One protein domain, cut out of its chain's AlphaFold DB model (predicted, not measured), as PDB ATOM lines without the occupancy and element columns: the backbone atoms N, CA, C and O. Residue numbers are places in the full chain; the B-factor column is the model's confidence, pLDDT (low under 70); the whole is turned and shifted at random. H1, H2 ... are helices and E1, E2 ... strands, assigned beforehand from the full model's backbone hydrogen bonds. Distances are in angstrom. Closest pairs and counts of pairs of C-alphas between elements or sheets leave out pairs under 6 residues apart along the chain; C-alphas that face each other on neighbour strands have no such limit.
ATOM      1  N   PRO A   8     -58.787  25.009 -28.233       84.69
ATOM      2  CA  PRO A   8     -57.367  25.319 -28.460       84.69
ATOM      3  C   PRO A   8     -56.477  25.140 -27.220       84.69
ATOM      4  O   PRO A   8     -55.396  24.563 -27.293       84.69
ATOM      5  N   ARG A   9     -56.973  25.527 -26.036       84.06
ATOM      6  CA  ARG A   9     -56.269  25.326 -24.757       84.06
ATOM      7  C   ARG A   9     -56.041  23.846 -24.423       84.06
ATOM      8  O   ARG A   9     -54.980  23.488 -23.925       84.06
ATOM      9  N   ARG A  10     -57.023  22.979 -24.691       82.88
ATOM     10  CA  ARG A  10     -56.894  21.524 -24.483       82.88
ATOM     11  C   ARG A  10     -55.933  20.899 -25.490       82.88
ATOM     12  O   ARG A  10     -55.152  20.041 -25.100       82.88
ATOM     13  N   GLN A  11     -55.955  21.347 -26.746       83.62
ATOM     14  CA  GLN A  11     -54.988  20.907 -27.757       83.62
ATOM     15  C   GLN A  11     -53.556  21.279 -27.356       83.62
ATOM     16  O   GLN A  11     -52.683  20.418 -27.351       83.62
ATOM     17  N   PHE A  12     -53.332  22.521 -26.915       85.31
ATOM     18  CA  PHE A  12     -52.027  22.970 -26.424       85.31
ATOM     19  C   PHE A  12     -51.512  22.118 -25.252       85.31
ATOM     20  O   PHE A  12     -50.380  21.638 -25.284       85.31
ATOM     21  N   LEU A  13     -52.354  21.875 -24.239       87.56
ATOM     22  CA  LEU A  13     -51.983  21.049 -23.082       87.56
ATOM     23  C   LEU A  13     -51.674  19.597 -23.475       87.56
ATOM     24  O   LEU A  13     -50.714  19.017 -22.969       87.56
ATOM     25  N   ASN A  14     -52.456  19.019 -24.390       86.94
ATOM     26  CA  ASN A  14     -52.211  17.669 -24.894       86.94
ATOM     27  C   ASN A  14     -50.875  17.582 -25.641       86.94
ATOM     28  O   ASN A  14     -50.101  16.661 -25.383       86.94
ATOM     29  N   ASN A  15     -50.576  18.559 -26.501       86.94
ATOM     30  CA  ASN A  15     -49.324  18.610 -27.255       86.94
ATOM     31  C   ASN A  15     -48.116  18.759 -26.326       86.94
ATOM     32  O   ASN A  15     -47.150  18.011 -26.456       86.94
ATOM     33  N   SER A  16     -48.202  19.654 -25.336       88.38
ATOM     34  CA  SER A  16     -47.140  19.848 -24.343       88.38
ATOM     35  C   SER A  16     -46.875  18.577 -23.530       88.38
ATOM     36  O   SER A  16     -45.725  18.176 -23.352       88.38
ATOM     37  N   ARG A  17     -47.932  17.871 -23.105       89.94
ATOM     38  CA  ARG A  17     -47.796  16.580 -22.413       89.94
ATOM     39  C   ARG A  17     -47.156  15.514 -23.306       89.94
ATOM     40  O   ARG A  17     -46.316  14.751 -22.836       89.94
ATOM     41  N   ALA A  18     -47.558  15.442 -24.573       90.19
ATOM     42  CA  ALA A  18     -47.013  14.479 -25.526       90.19
ATOM     43  C   ALA A  18     -45.524  14.731 -25.810       90.19
ATOM     44  O   ALA A  18     -44.748  13.782 -25.922       90.19
ATOM     45  N   GLU A  19     -45.115  15.997 -25.867       92.44
ATOM     46  CA  GLU A  19     -43.715  16.391 -26.013       92.44
ATOM     47  C   GLU A  19     -42.885  16.019 -24.778       92.44
ATOM     48  O   GLU A  19     -41.886  15.316 -24.909       92.44
ATOM     49  N   GLN A  20     -43.350  16.357 -23.570       92.69
ATOM     50  CA  GLN A  20     -42.680  15.962 -22.322       92.69
ATOM     51  C   GLN A  20     -42.515  14.440 -22.202       92.69
ATOM     52  O   GLN A  20     -41.452  13.946 -21.819       92.69
ATOM     53  N   HIS A  21     -43.555  13.681 -22.561       94.62
ATOM     54  CA  HIS A  21     -43.507  12.216 -22.573       94.62
ATOM     55  C   HIS A  21     -42.472  11.689 -23.569       94.62
ATOM     56  O   HIS A  21     -41.669  10.813 -23.240       94.62
ATOM     57  N   SER A  22     -42.463  12.247 -24.781       93.44
ATOM     58  CA  SER A  22     -41.493  11.915 -25.827       93.44
ATOM     59  C   SER A  22     -40.062  12.198 -25.370       93.44
ATOM     60  O   SER A  22     -39.177  11.365 -25.556       93.44
ATOM     61  N   ASP A  23     -39.816  13.323 -24.707       93.56
ATOM     62  CA  ASP A  23     -38.494  13.707 -24.205       93.56
ATOM     63  C   ASP A  23     -37.979  12.750 -23.128       93.56
ATOM     64  O   ASP A  23     -36.840  12.261 -23.197       93.56
ATOM     65  N   ALA A  24     -38.839  12.415 -22.164       93.88
ATOM     66  CA  ALA A  24     -38.531  11.447 -21.119       93.88
ATOM     67  C   ALA A  24     -38.248  10.053 -21.709       93.88
ATOM     68  O   ALA A  24     -37.291   9.375 -21.328       93.88
ATOM     69  N   LEU A  25     -39.023   9.646 -22.715       94.62
ATOM     70  CA  LEU A  25     -38.815   8.387 -23.417       94.62
ATOM     71  C   LEU A  25     -37.490   8.368 -24.193       94.62
ATOM     72  O   LEU A  25     -36.725   7.407 -24.082       94.62
ATOM     73  N   ARG A  26     -37.190   9.430 -24.951       93.88
ATOM     74  CA  ARG A  26     -36.001   9.529 -25.817       93.88
ATOM     75  C   ARG A  26     -34.690   9.564 -25.036       93.88
ATOM     76  O   ARG A  26     -33.682   9.055 -25.529       93.88
ATOM     77  N   SER A  27     -34.703  10.142 -23.839       92.69
ATOM     78  CA  SER A  27     -33.559  10.154 -22.919       92.69
ATOM     79  C   SER A  27     -33.396   8.834 -22.145       92.69
ATOM     80  O   SER A  27     -32.324   8.551 -21.604       92.69
ATOM     81  N   GLY A  28     -34.421   7.976 -22.138       93.25
ATOM     82  CA  GLY A  28     -34.421   6.700 -21.435       93.25
ATOM     83  C   GLY A  28     -33.424   5.670 -21.983       93.25
ATOM     84  O   GLY A  28     -33.294   5.440 -23.189       93.25
ATOM     85  N   LYS A  29     -32.761   4.936 -21.075       93.06
ATOM     86  CA  LYS A  29     -31.786   3.880 -21.425       93.06
ATOM     87  C   LYS A  29     -32.382   2.776 -22.305       93.06
ATOM     88  O   LYS A  29     -31.693   2.282 -23.200       93.06
ATOM     89  N   ALA A  30     -33.639   2.394 -22.061       93.56
ATOM     90  CA  ALA A  30     -34.336   1.370 -22.838       93.56
ATOM     91  C   ALA A  30     -34.538   1.810 -24.296       93.56
ATOM     92  O   ALA A  30     -34.210   1.055 -25.208       93.56
ATOM     93  N   TRP A  31     -34.949   3.061 -24.524       95.88
ATOM     94  CA  TRP A  31     -35.098   3.624 -25.867       95.88
ATOM     95  C   TRP A  31     -33.773   3.651 -26.629       95.88
ATOM     96  O   TRP A  31     -33.678   3.163 -27.757       95.88
ATOM     97  N   LEU A  32     -32.711   4.144 -25.988       94.81
ATOM     98  CA  LEU A  32     -31.374   4.176 -26.583       94.81
ATOM     99  C   LEU A  32     -30.835   2.767 -26.881       94.81
ATOM    100  O   LEU A  32     -30.077   2.573 -27.834       94.81
ATOM    101  N   ALA A  33     -31.191   1.765 -26.074       93.12
ATOM    102  CA  ALA A  33     -30.862   0.369 -26.348       93.12
ATOM    103  C   ALA A  33     -31.653  -0.183 -27.547       93.12
ATOM    104  O   ALA A  33     -31.037  -0.773 -28.436       93.12
ATOM    105  N   THR A  34     -32.959   0.085 -27.626       94.00
ATOM    106  CA  THR A  34     -33.811  -0.270 -28.774       94.00
ATOM    107  C   THR A  34     -33.289   0.349 -30.066       94.00
ATOM    108  O   THR A  34     -33.080  -0.365 -31.045       94.00
ATOM    109  N   GLN A  35     -32.970   1.647 -30.062       93.31
ATOM    110  CA  GLN A  35     -32.399   2.334 -31.223       93.31
ATOM    111  C   GLN A  35     -31.092   1.679 -31.687       93.31
ATOM    112  O   GLN A  35     -30.935   1.392 -32.873       93.31
ATOM    113  N   ARG A  36     -30.148   1.422 -30.770       90.75
ATOM    114  CA  ARG A  36     -28.867   0.775 -31.110       90.75
ATOM    115  C   ARG A  36     -29.065  -0.626 -31.681       90.75
ATOM    116  O   ARG A  36     -28.348  -1.012 -32.598       90.75
ATOM    117  N   MET A  37     -30.018  -1.382 -31.141       88.56
ATOM    118  CA  MET A  37     -30.334  -2.721 -31.626       88.56
ATOM    119  C   MET A  37     -30.898  -2.673 -33.042       88.56
ATOM    120  O   MET A  37     -30.366  -3.347 -33.917       88.56
ATOM    121  N   LEU A  38     -31.896  -1.822 -33.285       88.50
ATOM    122  CA  LEU A  38     -32.508  -1.650 -34.600       88.50
ATOM    123  C   LEU A  38     -31.492  -1.204 -35.653       88.50
ATOM    124  O   LEU A  38     -31.465  -1.782 -36.736       88.50
ATOM    125  N   LYS A  39     -30.597  -0.260 -35.330       87.31
ATOM    126  CA  LYS A  39     -29.537   0.171 -36.257       87.31
ATOM    127  C   LYS A  39     -28.663  -0.990 -36.720       87.31
ATOM    128  O   LYS A  39     -28.421  -1.140 -37.911       87.31
ATOM    129  N   ARG A  40     -28.282  -1.866 -35.787       81.62
ATOM    130  CA  ARG A  40     -27.479  -3.067 -36.067       81.62
ATOM    131  C   ARG A  40     -28.213  -4.139 -36.864       81.62
ATOM    132  O   ARG A  40     -27.565  -5.085 -37.295       81.62
ATOM    133  N   THR A  41     -29.531  -4.038 -37.035       79.06
ATOM    134  CA  THR A  41     -30.273  -4.978 -37.892       79.06
ATOM    135  C   THR A  41     -30.195  -4.628 -39.373       79.06
ATOM    136  O   THR A  41     -30.448  -5.500 -40.196       79.06
ATOM    137  N   GLY A  42     -29.898  -3.369 -39.714       78.19
ATOM    138  CA  GLY A  42     -29.940  -2.869 -41.090       78.19
ATOM    139  C   GLY A  42     -31.332  -2.847 -41.719       78.19
ATOM    140  O   GLY A  42     -31.459  -2.684 -42.927       78.19
ATOM    141  N   ARG A  43     -32.384  -3.031 -40.916       81.50
ATOM    142  CA  ARG A  43     -33.766  -2.975 -41.391       81.50
ATOM    143  C   ARG A  43     -34.232  -1.537 -41.557       81.50
ATOM    144  O   ARG A  43     -33.731  -0.623 -40.901       81.50
ATOM    145  N   ILE A  44     -35.241  -1.361 -42.399       83.81
ATOM    146  CA  ILE A  44     -35.839  -0.056 -42.693       83.81
ATOM    147  C   ILE A  44     -37.159   0.088 -41.931       83.81
ATOM    148  O   ILE A  44     -38.002  -0.809 -41.972       83.81
ATOM    149  N   LEU A  45     -37.349   1.221 -41.250       86.44
ATOM    150  CA  LEU A  45     -38.624   1.548 -40.614       86.44
ATOM    151  C   LEU A  45     -39.665   1.874 -41.693       86.44
ATOM    152  O   LEU A  45     -39.400   2.670 -42.593       86.44
ATOM    153  N   VAL A  46     -40.850   1.277 -41.598       86.12
ATOM    154  CA  VAL A  46     -41.982   1.529 -42.499       86.12
ATOM    155  C   VAL A  46     -43.227   1.940 -41.721       86.12
ATOM    156  O   VAL A  46     -43.346   1.679 -40.525       86.12
ATOM    157  N   SER A  47     -44.164   2.595 -42.411       81.38
ATOM    158  CA  SER A  47     -45.485   2.891 -41.853       81.38
ATOM    159  C   SER A  47     -46.257   1.598 -41.605       81.38
ATOM    160  O   SER A  47     -46.165   0.667 -42.402       81.38
ATOM    161  N   ASP A  48     -47.087   1.570 -40.563       73.75
ATOM    162  CA  ASP A  48     -47.941   0.416 -40.236       73.75
ATOM    163  C   ASP A  48     -48.962   0.101 -41.348       73.75
ATOM    164  O   ASP A  48     -49.529  -0.984 -41.382       73.75
ATOM    165  N   LYS A  49     -49.190   1.054 -42.264       67.69
ATOM    166  CA  LYS A  49     -50.055   0.906 -43.446       67.69
ATOM    167  C   LYS A  49     -49.334   0.319 -44.662       67.69
ATOM    168  O   LYS A  49     -49.974   0.070 -45.681       67.69
ATOM    169  N   ALA A  50     -48.011   0.159 -44.610       59.88
ATOM    170  CA  ALA A  50     -47.273  -0.452 -45.706       59.88
ATOM    171  C   ALA A  50     -47.644  -1.940 -45.781       59.88
ATOM    172  O   ALA A  50     -47.518  -2.656 -44.789       59.88
ATOM    173  N   GLY A  51     -48.106  -2.391 -46.954       52.50
ATOM    174  CA  GLY A  51     -48.414  -3.800 -47.211       52.50
ATOM    175  C   GLY A  51     -47.216  -4.725 -46.944       52.50
ATOM    176  O   GLY A  51     -46.096  -4.239 -46.747       52.50
ATOM    177  N   PRO A  52     -47.425  -6.052 -46.931       52.22
ATOM    178  CA  PRO A  52     -46.400  -7.016 -46.549       52.22
ATOM    179  C   PRO A  52     -45.198  -6.936 -47.499       52.22
ATOM    180  O   PRO A  52     -45.185  -7.511 -48.583       52.22
ATOM    181  N   LYS A  53     -44.167  -6.192 -47.093       54.03
ATOM    182  CA  LYS A  53     -42.832  -6.274 -47.688       54.03
ATOM    183  C   LYS A  53     -42.177  -7.567 -47.215       54.03
ATOM    184  O   LYS A  53     -42.532  -8.085 -46.158       54.03
ATOM    185  N   ALA A  54     -41.220  -8.065 -47.998       51.09
ATOM    186  CA  ALA A  54     -40.498  -9.303 -47.714       51.09
ATOM    187  C   ALA A  54     -40.147  -9.422 -46.210       51.09
ATOM    188  O   ALA A  54     -39.489  -8.523 -45.666       51.09
ATOM    189  N   PRO A  55     -40.603 -10.485 -45.520       53.69
ATOM    190  CA  PRO A  55     -40.441 -10.612 -44.079       53.69
ATOM    191  C   PRO A  55     -38.957 -10.575 -43.701       53.69
ATOM    192  O   PRO A  55     -38.163 -11.405 -44.134       53.69
ATOM    193  N   GLY A  56     -38.579  -9.594 -42.875       62.50
ATOM    194  CA  GLY A  56     -37.234  -9.484 -42.303       62.50
ATOM    195  C   GLY A  56     -36.358  -8.333 -42.805       62.50
ATOM    196  O   GLY A  56     -35.322  -8.099 -42.187       62.50
ATOM    197  N   SER A  57     -36.755  -7.583 -43.841       72.56
ATOM    198  CA  SER A  57     -36.014  -6.392 -44.317       72.56
ATOM    199  C   SER A  57     -36.511  -5.070 -43.717       72.56
ATOM    200  O   SER A  57     -35.830  -4.044 -43.787       72.56
ATOM    201  N   VAL A  58     -37.684  -5.092 -43.085       80.69
ATOM    202  CA  VAL A  58     -38.347  -3.916 -42.514       80.69
ATOM    203  C   VAL A  58     -38.760  -4.143 -41.061       80.69
ATOM    204  O   VAL A  58     -38.770  -5.278 -40.579       80.69
ATOM    205  N   PHE A  59     -39.075  -3.053 -40.368       86.12
ATOM    206  CA  PHE A  59     -39.746  -3.052 -39.068       86.12
ATOM    207  C   PHE A  59     -40.743  -1.889 -38.988       86.12
ATOM    208  O   PHE A  59     -40.639  -0.939 -39.764       86.12
ATOM    209  N   ASN A  60     -41.708  -1.954 -38.076       87.94
ATOM    210  CA  ASN A  60     -42.747  -0.933 -37.893       87.94
ATOM    211  C   ASN A  60     -42.811  -0.416 -36.440       87.94
ATOM    212  O   ASN A  60     -41.921  -0.687 -35.629       87.94
ATOM    213  N   PHE A  61     -43.846   0.358 -36.091       90.06
ATOM    214  CA  PHE A  61     -43.971   0.894 -34.733       90.06
ATOM    215  C   PHE A  61     -44.223  -0.195 -33.677       90.06
ATOM    216  O   PHE A  61     -43.712  -0.097 -32.560       90.06
ATOM    217  N   TYR A  62     -44.961  -1.249 -34.019       87.75
ATOM    218  CA  TYR A  62     -45.208  -2.372 -33.114       87.75
ATOM    219  C   TYR A  62     -43.925  -3.149 -32.811       87.75
ATOM    220  O   TYR A  62     -43.672  -3.493 -31.660       87.75
ATOM    221  N   ASP A  63     -43.049  -3.314 -33.800       88.50
ATOM    222  CA  ASP A  63     -41.726  -3.909 -33.598       88.50
ATOM    223  C   ASP A  63     -40.848  -3.074 -32.651       88.50
ATOM    224  O   ASP A  63     -40.133  -3.620 -31.804       88.50
ATOM    225  N   ILE A  64     -40.910  -1.739 -32.768       91.81
ATOM    226  CA  ILE A  64     -40.238  -0.818 -31.837       91.81
ATOM    227  C   ILE A  64     -40.796  -1.006 -30.428       91.81
ATOM    228  O   ILE A  64     -40.015  -1.114 -29.481       91.81
ATOM    229  N   ARG A  65     -42.129  -1.042 -30.291       92.19
ATOM    230  CA  ARG A  65     -42.816  -1.242 -29.012       92.19
ATOM    231  C   ARG A  65     -42.369  -2.541 -28.356       92.19
ATOM    232  O   ARG A  65     -41.914  -2.502 -27.218       92.19
ATOM    233  N   ASP A  66     -42.435  -3.660 -29.065       89.44
ATOM    234  CA  ASP A  66     -42.083  -4.969 -28.516       89.44
ATOM    235  C   ASP A  66     -40.622  -5.015 -28.050       89.44
ATOM    236  O   ASP A  66     -40.327  -5.471 -26.942       89.44
ATOM    237  N   LEU A  67     -39.693  -4.481 -28.852       91.62
ATOM    238  CA  LEU A  67     -38.288  -4.387 -28.454       91.62
ATOM    239  C   LEU A  67     -38.074  -3.450 -27.267       91.62
ATOM    240  O   LEU A  67     -37.274  -3.758 -26.387       91.62
ATOM    241  N   TYR A  68     -38.761  -2.311 -27.230       94.25
ATOM    242  CA  TYR A  68     -38.692  -1.369 -26.117       94.25
ATOM    243  C   TYR A  68     -39.156  -2.003 -24.803       94.25
ATOM    244  O   TYR A  68     -38.445  -1.920 -23.800       94.25
ATOM    245  N   LEU A  69     -40.285  -2.712 -24.823       92.69
ATOM    246  CA  LEU A  69     -40.790  -3.450 -23.665       92.69
ATOM    247  C   LEU A  69     -39.806  -4.538 -23.222       92.69
ATOM    248  O   LEU A  69     -39.534  -4.681 -22.029       92.69
ATOM    249  N   LEU A  70     -39.181  -5.242 -24.171       92.62
ATOM    250  CA  LEU A  70     -38.142  -6.223 -23.862       92.62
ATOM    251  C   LEU A  70     -36.912  -5.575 -23.198       92.62
ATOM    252  O   LEU A  70     -36.356  -6.128 -22.247       92.62
ATOM    253  N   GLN A  71     -36.496  -4.385 -23.648       93.69
ATOM    254  CA  GLN A  71     -35.405  -3.625 -23.023       93.69
ATOM    255  C   GLN A  71     -35.752  -3.172 -21.601       93.69
ATOM    256  O   GLN A  71     -34.881  -3.216 -20.728       93.69
ATOM    257  N   LEU A  72     -37.003  -2.773 -21.345       92.75
ATOM    258  CA  LEU A  72     -37.476  -2.464 -19.993       92.75
ATOM    259  C   LEU A  72     -37.404  -3.697 -19.085       92.75
ATOM    260  O   LEU A  72     -36.785  -3.626 -18.021       92.75
ATOM    261  N   ALA A  73     -37.919  -4.842 -19.542       91.50
ATOM    262  CA  ALA A  73     -37.852  -6.109 -18.810       91.50
ATOM    263  C   ALA A  73     -36.401  -6.502 -18.469       91.50
ATOM    264  O   ALA A  73     -36.071  -6.799 -17.318       91.50
ATOM    265  N   ALA A  74     -35.494  -6.424 -19.448       91.62
ATOM    266  CA  ALA A  74     -34.075  -6.699 -19.233       91.62
ATOM    267  C   ALA A  74     -33.421  -5.705 -18.258       91.62
ATOM    268  O   ALA A  74     -32.532  -6.086 -17.494       91.62
ATOM    269  N   SER A  75     -33.832  -4.433 -18.274       89.19
ATOM    270  CA  SER A  75     -33.335  -3.424 -17.334       89.19
ATOM    271  C   SER A  75     -33.758  -3.724 -15.899       89.19
ATOM    272  O   SER A  75     -32.956  -3.534 -14.989       89.19
ATOM    273  N   TRP A  76     -34.980  -4.206 -15.679       86.62
ATOM    274  CA  TRP A  76     -35.444  -4.580 -14.344       86.62
ATOM    275  C   TRP A  76     -34.642  -5.725 -13.750       86.62
ATOM    276  O   TRP A  76     -34.202  -5.631 -12.606       86.62
ATOM    277  N   ILE A  77     -34.361  -6.752 -14.551       87.62
ATOM    278  CA  ILE A  77     -33.508  -7.862 -14.122       87.62
ATOM    279  C   ILE A  77     -32.116  -7.345 -13.730       87.62
ATOM    280  O   ILE A  77     -31.595  -7.718 -12.685       87.62
ATOM    281  N   LYS A  78     -31.521  -6.452 -14.533       84.75
ATOM    282  CA  LYS A  78     -30.190  -5.876 -14.257       84.75
ATOM    283  C   LYS A  78     -30.141  -5.025 -12.992       84.75
ATOM    284  O   LYS A  78     -29.081  -4.922 -12.386       84.75
ATOM    285  N   ASN A  79     -31.253  -4.395 -12.628       82.81
ATOM    286  CA  ASN A  79     -31.335  -3.543 -11.447       82.81
ATOM    287  C   ASN A  79     -31.655  -4.338 -10.170       82.81
ATOM    288  O   ASN A  79     -31.607  -3.772  -9.082       82.81
ATOM    289  N   ALA A  80     -31.969  -5.635 -10.272       80.62
ATOM    290  CA  ALA A  80     -32.146  -6.488  -9.104       80.62
ATOM    291  C   ALA A  80     -30.798  -6.762  -8.407       80.62
ATOM    292  O   ALA A  80     -29.768  -6.983  -9.053       80.62
ATOM    293  N   ALA A  81     -30.808  -6.766  -7.072       71.62
ATOM    294  CA  ALA A  81     -29.618  -7.012  -6.258       71.62
ATOM    295  C   ALA A  81     -28.995  -8.380  -6.588       71.62
ATOM    296  O   ALA A  81     -29.691  -9.389  -6.599       71.62
ATOM    297  N   GLY A  82     -27.689  -8.412  -6.878       68.06
ATOM    298  CA  GLY A  82     -26.976  -9.635  -7.282       68.06
ATOM    299  C   GLY A  82     -27.068  -9.991  -8.775       68.06
ATOM    300  O   GLY A  82     -26.415 -10.937  -9.208       68.06
ATOM    301  N   PHE A  83     -27.806  -9.218  -9.584       69.50
ATOM    302  CA  PHE A  83     -28.039  -9.492 -11.014       69.50
ATOM    303  C   PHE A  83     -27.524  -8.391 -11.957       69.50
ATOM    304  O   PHE A  83     -27.840  -8.380 -13.154       69.50
ATOM    305  N   SER A  84     -26.686  -7.478 -11.458       62.97
ATOM    306  CA  SER A  84     -26.094  -6.425 -12.288       62.97
ATOM    307  C   SER A  84     -25.343  -7.016 -13.478       62.97
ATOM    308  O   SER A  84     -24.484  -7.887 -13.342       62.97
ATOM    309  N   SER A  85     -25.684  -6.545 -14.681       69.31
ATOM    310  CA  SER A  85     -25.121  -7.030 -15.953       69.31
ATOM    311  C   SER A  85     -25.276  -8.538 -16.209       69.31
ATOM    312  O   SER A  85     -24.543  -9.096 -17.031       69.31
ATOM    313  N   TRP A  86     -26.223  -9.196 -15.535       85.38
ATOM    314  CA  TRP A  86     -26.424 -10.638 -15.653       85.38
ATOM    315  C   TRP A  86     -27.040 -11.044 -16.993       85.38
ATOM    316  O   TRP A  86     -26.668 -12.084 -17.533       85.38
ATOM    317  N   VAL A  87     -27.915 -10.211 -17.571       91.12
ATOM    318  CA  VAL A  87     -28.616 -10.504 -18.836       91.12
ATOM    319  C   VAL A  87     -28.287  -9.534 -19.962       91.12
ATOM    320  O   VAL A  87     -27.981  -8.360 -19.746       91.12
ATOM    321  N   GLU A  88     -28.425 -10.013 -21.190       90.75
ATOM    322  CA  GLU A  88     -28.416  -9.220 -22.418       90.75
ATOM    323  C   GLU A  88     -29.551  -9.690 -23.333       90.75
ATOM    324  O   GLU A  88     -30.079 -10.785 -23.167       90.75
ATOM    325  N   ILE A  89     -29.932  -8.856 -24.299       91.56
ATOM    326  CA  ILE A  89     -30.893  -9.241 -25.333       91.56
ATOM    327  C   ILE A  89     -30.106  -9.630 -26.578       91.56
ATOM    328  O   ILE A  89     -29.264  -8.857 -27.041       91.56
ATOM    329  N   SER A  90     -30.381 -10.816 -27.111       86.75
ATOM    330  CA  SER A  90     -29.700 -11.362 -28.288       86.75
ATOM    331  C   SER A  90     -30.720 -11.906 -29.286       86.75
ATOM    332  O   SER A  90     -31.777 -12.376 -28.855       86.75
ATOM    333  N   PRO A  91     -30.433 -11.866 -30.601       83.88
ATOM    334  CA  PRO A  91     -31.288 -12.502 -31.589       83.88
ATOM    335  C   PRO A  91     -31.325 -14.020 -31.396       83.88
ATOM    336  O   PRO A  91     -30.308 -14.657 -31.094       83.88
ATOM    337  N   VAL A  92     -32.499 -14.595 -31.627       82.38
ATOM    338  CA  VAL A  92     -32.739 -16.035 -31.625       82.38
ATOM    339  C   VAL A  92     -32.685 -16.548 -33.061       82.38
ATOM    340  O   VAL A  92     -33.317 -15.991 -33.957       82.38
ATOM    341  N   GLN A  93     -31.914 -17.610 -33.294       73.25
ATOM    342  CA  GLN A  93     -31.845 -18.261 -34.610       73.25
ATOM    343  C   GLN A  93     -32.967 -19.280 -34.803       73.25
ATOM    344  O   GLN A  93     -33.528 -19.386 -35.890       73.25
ATOM    345  N   ARG A  94     -33.326 -19.995 -33.733       73.31
ATOM    346  CA  ARG A  94     -34.473 -20.895 -33.702       73.31
ATOM    347  C   ARG A  94     -35.760 -20.071 -33.719       73.31
ATOM    348  O   ARG A  94     -36.175 -19.537 -32.697       73.31
ATOM    349  N   ARG A  95     -36.361 -19.914 -34.896       66.25
ATOM    350  CA  ARG A  95     -37.623 -19.184 -35.047       66.25
ATOM    351  C   ARG A  95     -38.786 -20.116 -34.743       66.25
ATOM    352  O   ARG A  95     -38.846 -21.218 -35.284       66.25
ATOM    353  N   SER A  96     -39.709 -19.672 -33.896       64.94
ATOM    354  CA  SER A  96     -41.020 -20.311 -33.814       64.94
ATOM    355  C   SER A  96     -41.765 -20.057 -35.130       64.94
ATOM    356  O   SER A  96     -41.797 -18.908 -35.577       64.94
ATOM    357  N   PRO A  97     -42.396 -21.073 -35.748       58.06
ATOM    358  CA  PRO A  97     -43.204 -20.867 -36.950       58.06
ATOM    359  C   PRO A  97     -44.441 -19.988 -36.703       58.06
ATOM    360  O   PRO A  97     -45.073 -19.541 -37.652       58.06
ATOM    361  N   HIS A  98     -44.778 -19.727 -35.436       58.03
ATOM    362  CA  HIS A  98     -46.018 -19.070 -35.025       58.03
ATOM    363  C   HIS A  98     -45.826 -17.606 -34.604       58.03
ATOM    364  O   HIS A  98     -46.805 -16.942 -34.275       58.03
ATOM    365  N   GLN A  99     -44.591 -17.088 -34.573       63.44
ATOM    366  CA  GLN A  99     -44.327 -15.718 -34.131       63.44
ATOM    367  C   GLN A  99     -43.424 -14.960 -35.105       63.44
ATOM    368  O   GLN A  99     -42.252 -15.285 -35.286       63.44
ATOM    369  N   PHE A 100     -43.985 -13.903 -35.698       63.34
ATOM    370  CA  PHE A 100     -43.322 -13.102 -36.729       63.34
ATOM    371  C   PHE A 100     -42.889 -11.706 -36.256       63.34
ATOM    372  O   PHE A 100     -42.122 -11.057 -36.970       63.34
ATOM    373  N   SER A 101     -43.328 -11.243 -35.074       69.31
ATOM    374  CA  SER A 101     -42.958  -9.908 -34.579       69.31
ATOM    375  C   SER A 101     -41.458  -9.808 -34.321       69.31
ATOM    376  O   SER A 101     -40.794 -10.798 -34.000       69.31
ATOM    377  N   LEU A 102     -40.893  -8.605 -34.450       71.00
ATOM    378  CA  LEU A 102     -39.472  -8.411 -34.199       71.00
ATOM    379  C   LEU A 102     -39.100  -8.784 -32.764       71.00
ATOM    380  O   LEU A 102     -38.060  -9.399 -32.565       71.00
ATOM    381  N   GLY A 103     -39.950  -8.489 -31.776       67.94
ATOM    382  CA  GLY A 103     -39.716  -8.867 -30.379       67.94
ATOM    383  C   GLY A 103     -39.630 -10.380 -30.147       67.94
ATOM    384  O   GLY A 103     -38.907 -10.822 -29.253       67.94
ATOM    385  N   ALA A 104     -40.296 -11.185 -30.977       74.81
ATOM    386  CA  ALA A 104     -40.185 -12.644 -30.959       74.81
ATOM    387  C   ALA A 104     -38.873 -13.165 -31.575       74.81
ATOM    388  O   ALA A 104     -38.506 -14.323 -31.401       74.81
ATOM    389  N   GLN A 105     -38.124 -12.310 -32.275       82.00
ATOM    390  CA  GLN A 105     -36.817 -12.657 -32.843       82.00
ATOM    391  C   GLN A 105     -35.667 -12.420 -31.861       82.00
ATOM    392  O   GLN A 105     -34.515 -12.691 -32.195       82.00
ATOM    393  N   TYR A 106     -35.957 -11.917 -30.661       88.56
ATOM    394  CA  TYR A 106     -34.975 -11.651 -29.619       88.56
ATOM    395  C   TYR A 106     -35.371 -12.318 -28.314       88.56
ATOM    396  O   TYR A 106     -36.551 -12.521 -28.044       88.56
ATOM    397  N   MET A 107     -34.372 -12.619 -27.491       91.69
ATOM    398  CA  MET A 107     -34.544 -13.242 -26.183       91.69
ATOM    399  C   MET A 107     -33.656 -12.567 -25.141       91.69
ATOM    400  O   MET A 107     -32.533 -12.155 -25.452       91.69
ATOM    401  N   ILE A 108     -34.144 -12.468 -23.904       93.88
ATOM    402  CA  ILE A 108     -33.347 -12.086 -22.734       93.88
ATOM    403  C   ILE A 108     -32.568 -13.319 -22.272       93.88
ATOM    404  O   ILE A 108     -33.144 -14.350 -21.924       93.88
ATOM    405  N   ILE A 109     -31.241 -13.222 -22.282       92.50
ATOM    406  CA  ILE A 109     -30.332 -14.357 -22.097       92.50
ATOM    407  C   ILE A 109     -29.271 -14.008 -21.049       92.50
ATOM    408  O   ILE A 109     -28.753 -12.886 -21.058       92.50
ATOM    409  N   PRO A 110     -28.861 -14.961 -20.190       92.56
ATOM    410  CA  PRO A 110     -27.695 -14.796 -19.336       92.56
ATOM    411  C   PRO A 110     -26.432 -14.484 -20.149       92.56
ATOM    412  O   PRO A 110     -26.022 -15.228 -21.046       92.56
ATOM    413  N   ARG A 111     -25.756 -13.394 -19.795       90.50
ATOM    414  CA  ARG A 111     -24.565 -12.881 -20.479       90.50
ATOM    415  C   ARG A 111     -23.444 -13.918 -20.573       90.50
ATOM    416  O   ARG A 111     -22.736 -13.970 -21.580       90.50
ATOM    417  N   SER A 112     -23.289 -14.751 -19.544       88.81
ATOM    418  CA  SER A 112     -22.318 -15.851 -19.510       88.81
ATOM    419  C   SER A 112     -22.552 -16.862 -20.638       88.81
ATOM    420  O   SER A 112     -21.601 -17.228 -21.328       88.81
ATOM    421  N   VAL A 113     -23.808 -17.245 -20.890       89.19
ATOM    422  CA  VAL A 113     -24.173 -18.170 -21.975       89.19
ATOM    423  C   VAL A 113     -23.965 -17.518 -23.328       89.19
ATOM    424  O   VAL A 113     -23.280 -18.082 -24.174       89.19
ATOM    425  N   ARG A 114     -24.474 -16.297 -23.516       89.56
ATOM    426  CA  ARG A 114     -24.312 -15.543 -24.767       89.56
ATOM    427  C   ARG A 114     -22.842 -15.423 -25.175       89.56
ATOM    428  O   ARG A 114     -22.496 -15.632 -26.330       89.56
ATOM    429  N   ARG A 115     -21.946 -15.125 -24.225       87.44
ATOM    430  CA  ARG A 115     -20.492 -15.075 -24.476       87.44
ATOM    431  C   ARG A 115     -19.916 -16.419 -24.920       87.44
ATOM    432  O   ARG A 115     -19.084 -16.430 -25.819       87.44
ATOM    433  N   LYS A 116     -20.359 -17.525 -24.321       88.25
ATOM    434  CA  LYS A 116     -19.944 -18.875 -24.724       88.25
ATOM    435  C   LYS A 116     -20.431 -19.209 -26.131       88.25
ATOM    436  O   LYS A 116     -19.619 -19.615 -26.950       88.25
ATOM    437  N   VAL A 117     -21.713 -18.984 -26.422       87.62
ATOM    438  CA  VAL A 117     -22.307 -19.221 -27.748       87.62
ATOM    439  C   VAL A 117     -21.550 -18.446 -28.829       87.62
ATOM    440  O   VAL A 117     -21.165 -19.027 -29.837       87.62
ATOM    441  N   ASP A 118     -21.274 -17.160 -28.602       84.62
ATOM    442  CA  ASP A 118     -20.508 -16.343 -29.548       84.62
ATOM    443  C   ASP A 118     -19.088 -16.869 -29.771       84.62
ATOM    444  O   ASP A 118     -18.635 -16.892 -30.910       84.62
ATOM    445  N   ALA A 119     -18.396 -17.308 -28.714       83.81
ATOM    446  CA  ALA A 119     -17.057 -17.877 -28.845       83.81
ATOM    447  C   ALA A 119     -17.066 -19.142 -29.719       83.81
ATOM    448  O   ALA A 119     -16.225 -19.272 -30.602       83.81
ATOM    449  N   PHE A 120     -18.045 -20.034 -29.533       81.31
ATOM    450  CA  PHE A 120     -18.183 -21.227 -30.376       81.31
ATOM    451  C   PHE A 120     -18.580 -20.887 -31.818       81.31
ATOM    452  O   PHE A 120     -18.051 -21.478 -32.752       81.31
ATOM    453  N   ARG A 121     -19.445 -19.888 -32.031       78.12
ATOM    454  CA  ARG A 121     -19.807 -19.437 -33.384       78.12
ATOM    455  C   ARG A 121     -18.637 -18.794 -34.126       78.12
ATOM    456  O   ARG A 121     -18.485 -19.045 -35.314       78.12
ATOM    457  N   GLN A 122     -17.820 -17.986 -33.450       72.06
ATOM    458  CA  GLN A 122     -16.656 -17.322 -34.057       72.06
ATOM    459  C   GLN A 122     -15.602 -18.317 -34.543       72.06
ATOM    460  O   GLN A 122     -14.964 -18.063 -35.557       72.06
ATOM    461  N   ILE A 123     -15.457 -19.455 -33.862       62.81
ATOM    462  CA  ILE A 123     -14.593 -20.551 -34.320       62.81
ATOM    463  C   ILE A 123     -15.110 -21.141 -35.647       62.81
ATOM    464  O   ILE A 123     -14.318 -21.590 -36.466       62.81
ATOM    465  N   ASN A 124     -16.423 -21.063 -35.892       57.34
ATOM    466  CA  ASN A 124     -17.099 -21.707 -37.018       57.34
ATOM    467  C   ASN A 124     -17.537 -20.740 -38.140       57.34
ATOM    468  O   ASN A 124     -18.202 -21.176 -39.074       57.34
ATOM    469  N   THR A 125     -17.227 -19.435 -38.076       54.84
ATOM    470  CA  THR A 125     -17.656 -18.471 -39.112       54.84
ATOM    471  C   THR A 125     -16.576 -17.482 -39.542       54.84
ATOM    472  O   THR A 125     -15.998 -16.756 -38.736       54.84
ATOM    473  N   THR A 126     -16.387 -17.380 -40.859       49.81
ATOM    474  CA  THR A 126     -15.593 -16.352 -41.541       49.81
ATOM    475  C   THR A 126     -16.500 -15.228 -42.060       49.81
ATOM    476  O   THR A 126     -17.498 -15.479 -42.727       49.81
ATOM    477  N   LYS A 127     -16.073 -13.981 -41.809       48.88
ATOM    478  CA  LYS A 127     -16.613 -12.679 -42.273       48.88
ATOM    479  C   LYS A 127     -17.905 -12.165 -41.612       48.88
ATOM    480  O   LYS A 127     -18.978 -12.748 -41.688       48.88
ATOM    481  N   LYS A 128     -17.797 -10.957 -41.038       52.16
ATOM    482  CA  LYS A 128     -18.938 -10.099 -40.690       52.16
ATOM    483  C   LYS A 128     -19.409  -9.381 -41.953       52.16
ATOM    484  O   LYS A 128     -18.625  -8.666 -42.569       52.16
ATOM    485  N   ILE A 129     -20.680  -9.543 -42.305       50.12
ATOM    486  CA  ILE A 129     -21.322  -8.722 -43.333       50.12
ATOM    487  C   ILE A 129     -21.502  -7.313 -42.741       50.12
ATOM    488  O   ILE A 129     -22.053  -7.197 -41.641       50.12
ATOM    489  N   PRO A 130     -21.014  -6.246 -43.398       51.25
ATOM    490  CA  PRO A 130     -21.266  -4.885 -42.950       51.25
ATOM    491  C   PRO A 130     -22.769  -4.604 -43.024       51.25
ATOM    492  O   PRO A 130     -23.401  -4.778 -44.064       51.25
ATOM    493  N   VAL A 131     -23.348  -4.196 -41.899       61.19
ATOM    494  CA  VAL A 131     -24.763  -3.839 -41.818       61.19
ATOM    495  C   VAL A 131     -24.904  -2.345 -42.084       61.19
ATOM    496  O   VAL A 131     -24.246  -1.538 -41.430       61.19
ATOM    497  N   GLN A 132     -25.763  -1.967 -43.029       58.28
ATOM    498  CA  GLN A 132     -26.051  -0.565 -43.311       58.28
ATOM    499  C   GLN A 132     -27.024  -0.011 -42.261       58.28
ATOM    500  O   GLN A 132     -28.203  -0.348 -42.256       58.28
ATOM    501  N   GLU A 133     -26.534   0.820 -41.342       66.31
ATOM    502  CA  GLU A 133     -27.373   1.446 -40.314       66.31
ATOM    503  C   GLU A 133     -28.293   2.521 -40.918       66.31
ATOM    504  O   GLU A 133     -27.878   3.295 -41.787       66.31
ATOM    505  N   PHE A 134     -29.531   2.643 -40.424       69.62
ATOM    506  CA  PHE A 134     -30.373   3.783 -40.794       69.62
ATOM    507  C   PHE A 134     -29.809   5.091 -40.205       69.62
ATOM    508  O   PHE A 134     -29.359   5.146 -39.053       69.62
ATOM    509  N   LYS A 135     -29.827   6.162 -41.010       72.69
ATOM    510  CA  LYS A 135     -29.273   7.476 -40.647       72.69
ATOM    511  C   LYS A 135     -30.153   8.187 -39.607       72.69
ATOM    512  O   LYS A 135     -31.375   8.087 -39.641       72.69
ATOM    513  N   GLY A 136     -29.529   8.944 -38.701       83.94
ATOM    514  CA  GLY A 136     -30.233   9.757 -37.697       83.94
ATOM    515  C   GLY A 136     -30.708   8.987 -36.456       83.94
ATOM    516  O   GLY A 136     -30.175   7.925 -36.118       83.94
ATOM    517  N   SER A 137     -31.666   9.563 -35.722       91.06
ATOM    518  CA  SER A 137     -32.294   8.944 -34.544       91.06
ATOM    519  C   SER A 137     -33.555   8.165 -34.928       91.06
ATOM    520  O   SER A 137     -34.192   8.445 -35.942       91.06
ATOM    521  N   LEU A 138     -33.954   7.201 -34.094       92.94
ATOM    522  CA  LEU A 138     -35.205   6.462 -34.279       92.94
ATOM    523  C   LEU A 138     -36.421   7.400 -34.232       92.94
ATOM    524  O   LEU A 138     -37.364   7.230 -34.996       92.94
ATOM    525  N   TYR A 139     -36.367   8.424 -33.377       94.44
ATOM    526  CA  TYR A 139     -37.405   9.450 -33.303       94.44
ATOM    527  C   TYR A 139     -37.524  10.246 -34.605       94.44
ATOM    528  O   TYR A 139     -38.627  10.457 -35.099       94.44
ATOM    529  N   PHE A 140     -36.392  10.636 -35.197       92.75
ATOM    530  CA  PHE A 140     -36.394  11.324 -36.485       92.75
ATOM    531  C   PHE A 140     -37.028  10.453 -37.576       92.75
ATOM    532  O   PHE A 140     -37.899  10.924 -38.300       92.75
ATOM    533  N   ALA A 141     -36.663   9.168 -37.639       90.56
ATOM    534  CA  ALA A 141     -37.270   8.226 -38.578       90.56
ATOM    535  C   ALA A 141     -38.793   8.094 -38.367       90.56
ATOM    536  O   ALA A 141     -39.551   8.081 -39.335       90.56
ATOM    537  N   LEU A 142     -39.258   8.069 -37.113       91.94
ATOM    538  CA  LEU A 142     -40.689   8.060 -36.795       91.94
ATOM    539  C   LEU A 142     -41.407   9.334 -37.242       91.94
ATOM    540  O   LEU A 142     -42.514   9.229 -37.762       91.94
ATOM    541  N   CYS A 143     -40.796  10.510 -37.081       91.94
ATOM    542  CA  CYS A 143     -41.367  11.775 -37.556       91.94
ATOM    543  C   CYS A 143     -41.558  11.758 -39.077       91.94
ATOM    544  O   CYS A 143     -42.632  12.103 -39.558       91.94
ATOM    545  N   GLN A 144     -40.551  11.291 -39.825       90.06
ATOM    546  CA  GLN A 144     -40.621  11.203 -41.289       90.06
ATOM    547  C   GLN A 144     -41.781  10.316 -41.757       90.06
ATOM    548  O   GLN A 144     -42.489  10.648 -42.698       90.06
ATOM    549  N   ILE A 145     -42.005   9.198 -41.070       89.56
ATOM    550  CA  ILE A 145     -43.020   8.211 -41.466       89.56
ATOM    551  C   ILE A 145     -44.412   8.583 -40.949       89.56
ATOM    552  O   ILE A 145     -45.418   8.199 -41.542       89.56
ATOM    553  N   SER A 146     -44.477   9.335 -39.850       88.19
ATOM    554  CA  SER A 146     -45.733   9.831 -39.279       88.19
ATOM    555  C   SER A 146     -46.207  11.132 -39.934       88.19
ATOM    556  O   SER A 146     -47.345  11.526 -39.716       88.19
ATOM    557  N   GLY A 147     -45.356  11.797 -40.723       89.50
ATOM    558  CA  GLY A 147     -45.657  13.049 -41.424       89.50
ATOM    559  C   GLY A 147     -45.492  14.313 -40.575       89.50
ATOM    560  O   GLY A 147     -45.305  15.390 -41.134       89.50
ATOM    561  N   SER A 148     -45.505  14.208 -39.243       91.81
ATOM    562  CA  SER A 148     -45.250  15.332 -38.336       91.81
ATOM    563  C   SER A 148     -44.677  14.883 -36.986       91.81
ATOM    564  O   SER A 148     -44.669  13.690 -36.656       91.81
ATOM    565  N   LYS A 149     -44.185  15.846 -36.193       93.31
ATOM    566  CA  LYS A 149     -43.707  15.596 -34.821       93.31
ATOM    567  C   LYS A 149     -44.867  15.255 -33.890       93.31
ATOM    568  O   LYS A 149     -44.745  14.359 -33.062       93.31
ATOM    569  N   GLU A 150     -45.995  15.934 -34.057       92.81
ATOM    570  CA  GLU A 150     -47.210  15.758 -33.266       92.81
ATOM    571  C   GLU A 150     -47.726  14.324 -33.422       92.81
ATOM    572  O   GLU A 150     -47.881  13.610 -32.434       92.81
ATOM    573  N   ALA A 151     -47.846  13.847 -34.666       91.06
ATOM    574  CA  ALA A 151     -48.272  12.482 -34.960       91.06
ATOM    575  C   ALA A 151     -47.287  11.425 -34.423       91.06
ATOM    576  O   ALA A 151     -47.694  10.344 -33.987       91.06
ATOM    577  N   ALA A 152     -45.979  11.714 -34.430       92.75
ATOM    578  CA  ALA A 152     -44.984  10.829 -33.829       92.75
ATOM    579  C   ALA A 152     -45.109  10.788 -32.295       92.75
ATOM    580  O   ALA A 152     -45.069   9.704 -31.708       92.75
ATOM    581  N   ASN A 153     -45.307  11.935 -31.644       94.75
ATOM    582  CA  ASN A 153     -45.479  12.026 -30.195       94.75
ATOM    583  C   ASN A 153     -46.757  11.317 -29.725       94.75
ATOM    584  O   ASN A 153     -46.711  10.569 -28.750       94.75
ATOM    585  N   GLU A 154     -47.865  11.446 -30.458       91.69
ATOM    586  CA  GLU A 154     -49.098  10.694 -30.184       91.69
ATOM    587  C   GLU A 154     -48.883   9.176 -30.226       91.69
ATOM    588  O   GLU A 154     -49.436   8.434 -29.411       91.69
ATOM    589  N   ARG A 155     -48.044   8.685 -31.147       90.88
ATOM    590  CA  ARG A 155     -47.664   7.266 -31.171       90.88
ATOM    591  C   ARG A 155     -46.819   6.901 -29.955       90.88
ATOM    592  O   ARG A 155     -47.073   5.867 -29.339       90.88
ATOM    593  N   LEU A 156     -45.841   7.730 -29.591       94.44
ATOM    594  CA  LEU A 156     -44.943   7.474 -28.459       94.44
ATOM    595  C   LEU A 156     -45.647   7.472 -27.099       94.44
ATOM    596  O   LEU A 156     -45.186   6.765 -26.206       94.44
ATOM    597  N   LEU A 157     -46.792   8.146 -26.952       92.38
ATOM    598  CA  LEU A 157     -47.645   8.041 -25.756       92.38
ATOM    599  C   LEU A 157     -48.096   6.601 -25.454       92.38
ATOM    600  O   LEU A 157     -48.441   6.286 -24.320       92.38
ATOM    601  N   LYS A 158     -48.079   5.706 -26.451       90.50
ATOM    602  CA  LYS A 158     -48.403   4.280 -26.273       90.50
ATOM    603  C   LYS A 158     -47.277   3.479 -25.613       90.50
ATOM    604  O   LYS A 158     -47.467   2.300 -25.312       90.50
ATOM    605  N   LEU A 159     -46.096   4.072 -25.454       94.12
ATOM    606  CA  LEU A 159     -44.957   3.451 -24.794       94.12
ATOM    607  C   LEU A 159     -44.883   3.949 -23.348       94.12
ATOM    608  O   LEU A 159     -44.946   5.160 -23.126       94.12
ATOM    609  N   PRO A 160     -44.740   3.046 -22.368       93.00
ATOM    610  CA  PRO A 160     -44.683   3.436 -20.969       93.00
ATOM    611  C   PRO A 160     -43.342   4.109 -20.661       93.00
ATOM    612  O   PRO A 160     -42.308   3.696 -21.177       93.00
ATOM    613  N   VAL A 161     -43.337   5.095 -19.775       91.00
ATOM    614  CA  VAL A 161     -42.116   5.736 -19.266       91.00
ATOM    615  C   VAL A 161     -42.018   5.567 -17.750       91.00
ATOM    616  O   VAL A 161     -40.924   5.388 -17.214       91.00
ATOM    617  N   THR A 162     -43.159   5.563 -17.061       88.19
ATOM    618  CA  THR A 162     -43.258   5.431 -15.599       88.19
ATOM    619  C   THR A 162     -43.523   3.993 -15.156       88.19
ATOM    620  O   THR A 162     -44.021   3.163 -15.918       88.19
ATOM    621  N   GLN A 163     -43.229   3.674 -13.893       83.38
ATOM    622  CA  GLN A 163     -43.478   2.336 -13.355       83.38
ATOM    623  C   GLN A 163     -44.980   2.007 -13.313       83.38
ATOM    624  O   GLN A 163     -45.370   0.862 -13.544       83.38
ATOM    625  N   GLU A 164     -45.825   3.004 -13.058       86.81
ATOM    626  CA  GLU A 164     -47.284   2.898 -13.063       86.81
ATOM    627  C   GLU A 164     -47.824   2.556 -14.453       86.81
ATOM    628  O   GLU A 164     -48.741   1.746 -14.572       86.81
ATOM    629  N   GLU A 165     -47.257   3.143 -15.508       88.81
ATOM    630  CA  GLU A 165     -47.628   2.826 -16.889       88.81
ATOM    631  C   GLU A 165     -47.205   1.412 -17.272       88.81
ATOM    632  O   GLU A 165     -47.988   0.694 -17.890       88.81
ATOM    633  N   ILE A 166     -46.009   0.973 -16.864       85.75
ATOM    634  CA  ILE A 166     -45.538  -0.382 -17.179       85.75
ATOM    635  C   ILE A 166     -46.425  -1.447 -16.517       85.75
ATOM    636  O   ILE A 166     -46.770  -2.445 -17.151       85.75
ATOM    637  N   LYS A 167     -46.867  -1.220 -15.272       85.25
ATOM    638  CA  LYS A 167     -47.782  -2.136 -14.563       85.25
ATOM    639  C   LYS A 167     -49.116  -2.349 -15.288       85.25
ATOM    640  O   LYS A 167     -49.765  -3.361 -15.056       85.25
ATOM    641  N   LYS A 168     -49.530  -1.416 -16.152       86.56
ATOM    642  CA  LYS A 168     -50.770  -1.515 -16.942       86.56
ATOM    643  C   LYS A 168     -50.604  -2.336 -18.223       86.56
ATOM    644  O   LYS A 168     -51.590  -2.579 -18.912       86.56
ATOM    645  N   ILE A 169     -49.382  -2.739 -18.571       83.88
ATOM    646  CA  ILE A 169     -49.111  -3.500 -19.791       83.88
ATOM    647  C   ILE A 169     -49.324  -4.982 -19.539       83.88
ATOM    648  O   ILE A 169     -48.650  -5.581 -18.705       83.88
ATOM    649  N   THR A 170     -50.218  -5.568 -20.327       78.81
ATOM    650  CA  THR A 170     -50.550  -6.996 -20.285       78.81
ATOM    651  C   THR A 170     -49.988  -7.775 -21.475       78.81
ATOM    652  O   THR A 170     -49.898  -8.996 -21.408       78.81
TER     653      THR A 170
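Overview. This is residues 8 to 170 of the 290 residues of an uncharacterized protein of Salmonella enterica (UniProt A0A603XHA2). Two crossed helices, H2 and H3, make the core, with the small two-stranded sheet E1 E2 beside H3; long H1 reaches away at one end of the model, with H7 packed across it and H6 packed on H7, and H5 reaches away at the other end. Residues 8 to 13 of H1 and residues 115 to 129, of which 115 to 123 belong to H5, stick out of the body. The printed part has 163 residues, with eight named helices and two named strands in the order H1 H2 H3 E1 H4 E2 H5 H6 H7 H8; the sheet is antiparallel and the class is mostly helix. The whole is compact, with a radius of gyration of the C-alphas of 17.5 A, and spans 63 by 42 by 30 A.

Along the chain. Find C-alpha 8 at (-57.367, 25.319, -28.460); from there H1 runs through residues 8 to 27, 28.8 A long. H2, residues 29 to 39, covers 15.5 A. H3, residues 61 to 79, starts at C-alpha 61 at (-43.971, 0.894, -34.733) and runs 26.9 A. Next come E1, residues 87 to 91, 13.2 A; H4, residues 102 to 105; E2, residues 106 to 110, 13.0 A; and H5, residues 111 to 123, 18.7 A. H6 is residues 138 to 146, H7 residues 149 to 156, and H8 residues 163 to 167, ending at C-alpha 167 at (-47.782, -2.136, -14.563).

Arrangement. Look first at H2 and H3, which touch at a steep tilt of 50 degrees, opposite ways; their closest C-alphas are those of Ala 30 and Gln 71, 5.1 A apart. The closest C-alphas of H3 and E2 are those of Ala 74 and Ile 108, 6.5 A. E1 and E2 are antiparallel neighbours, with N 88 and O 109 at 2.9 A and N 109 and O 88 at 2.8 A, within hydrogen-bond range. H4 touches H3 at residues 63 to 70 alone, closest at the C-alphas of Asp 66 and Gly 103, 4.9 A. H5 touches no helix, but C-alpha 111 is 5.0 A from C-alpha 87 of E1, the closest pair of the two. Toward the other end, H1 touches H7 at a steep tilt of 64 degrees, closest at the C-alphas of Ala 18 and Asn 153, 5.5 A. H6 touches H7, closest at the C-alphas of Cys 143 and Lys 149, 5.2 A. H8 touches no helix. In H1, H2, H3, H5, H6, H7 and H8 every O i to N i+4 pair is within hydrogen-bond range; H4 is too short for one.

Size, cuts and confidence. The C-alphas of Pro 8 and Ile 123 are the farthest apart, 63.0 A. The printed part has no cut. The links H2 to H3, 21 residues, and H5 to H6, 14 residues, are long; in the first, residues 44 to 45 pair in parallel with residues 58 to 59. Mean pLDDT of the printed part is 82.4; it is under 70 at residues 49 to 56, 82 to 85, 95 to 101, 103 and 123 to 134.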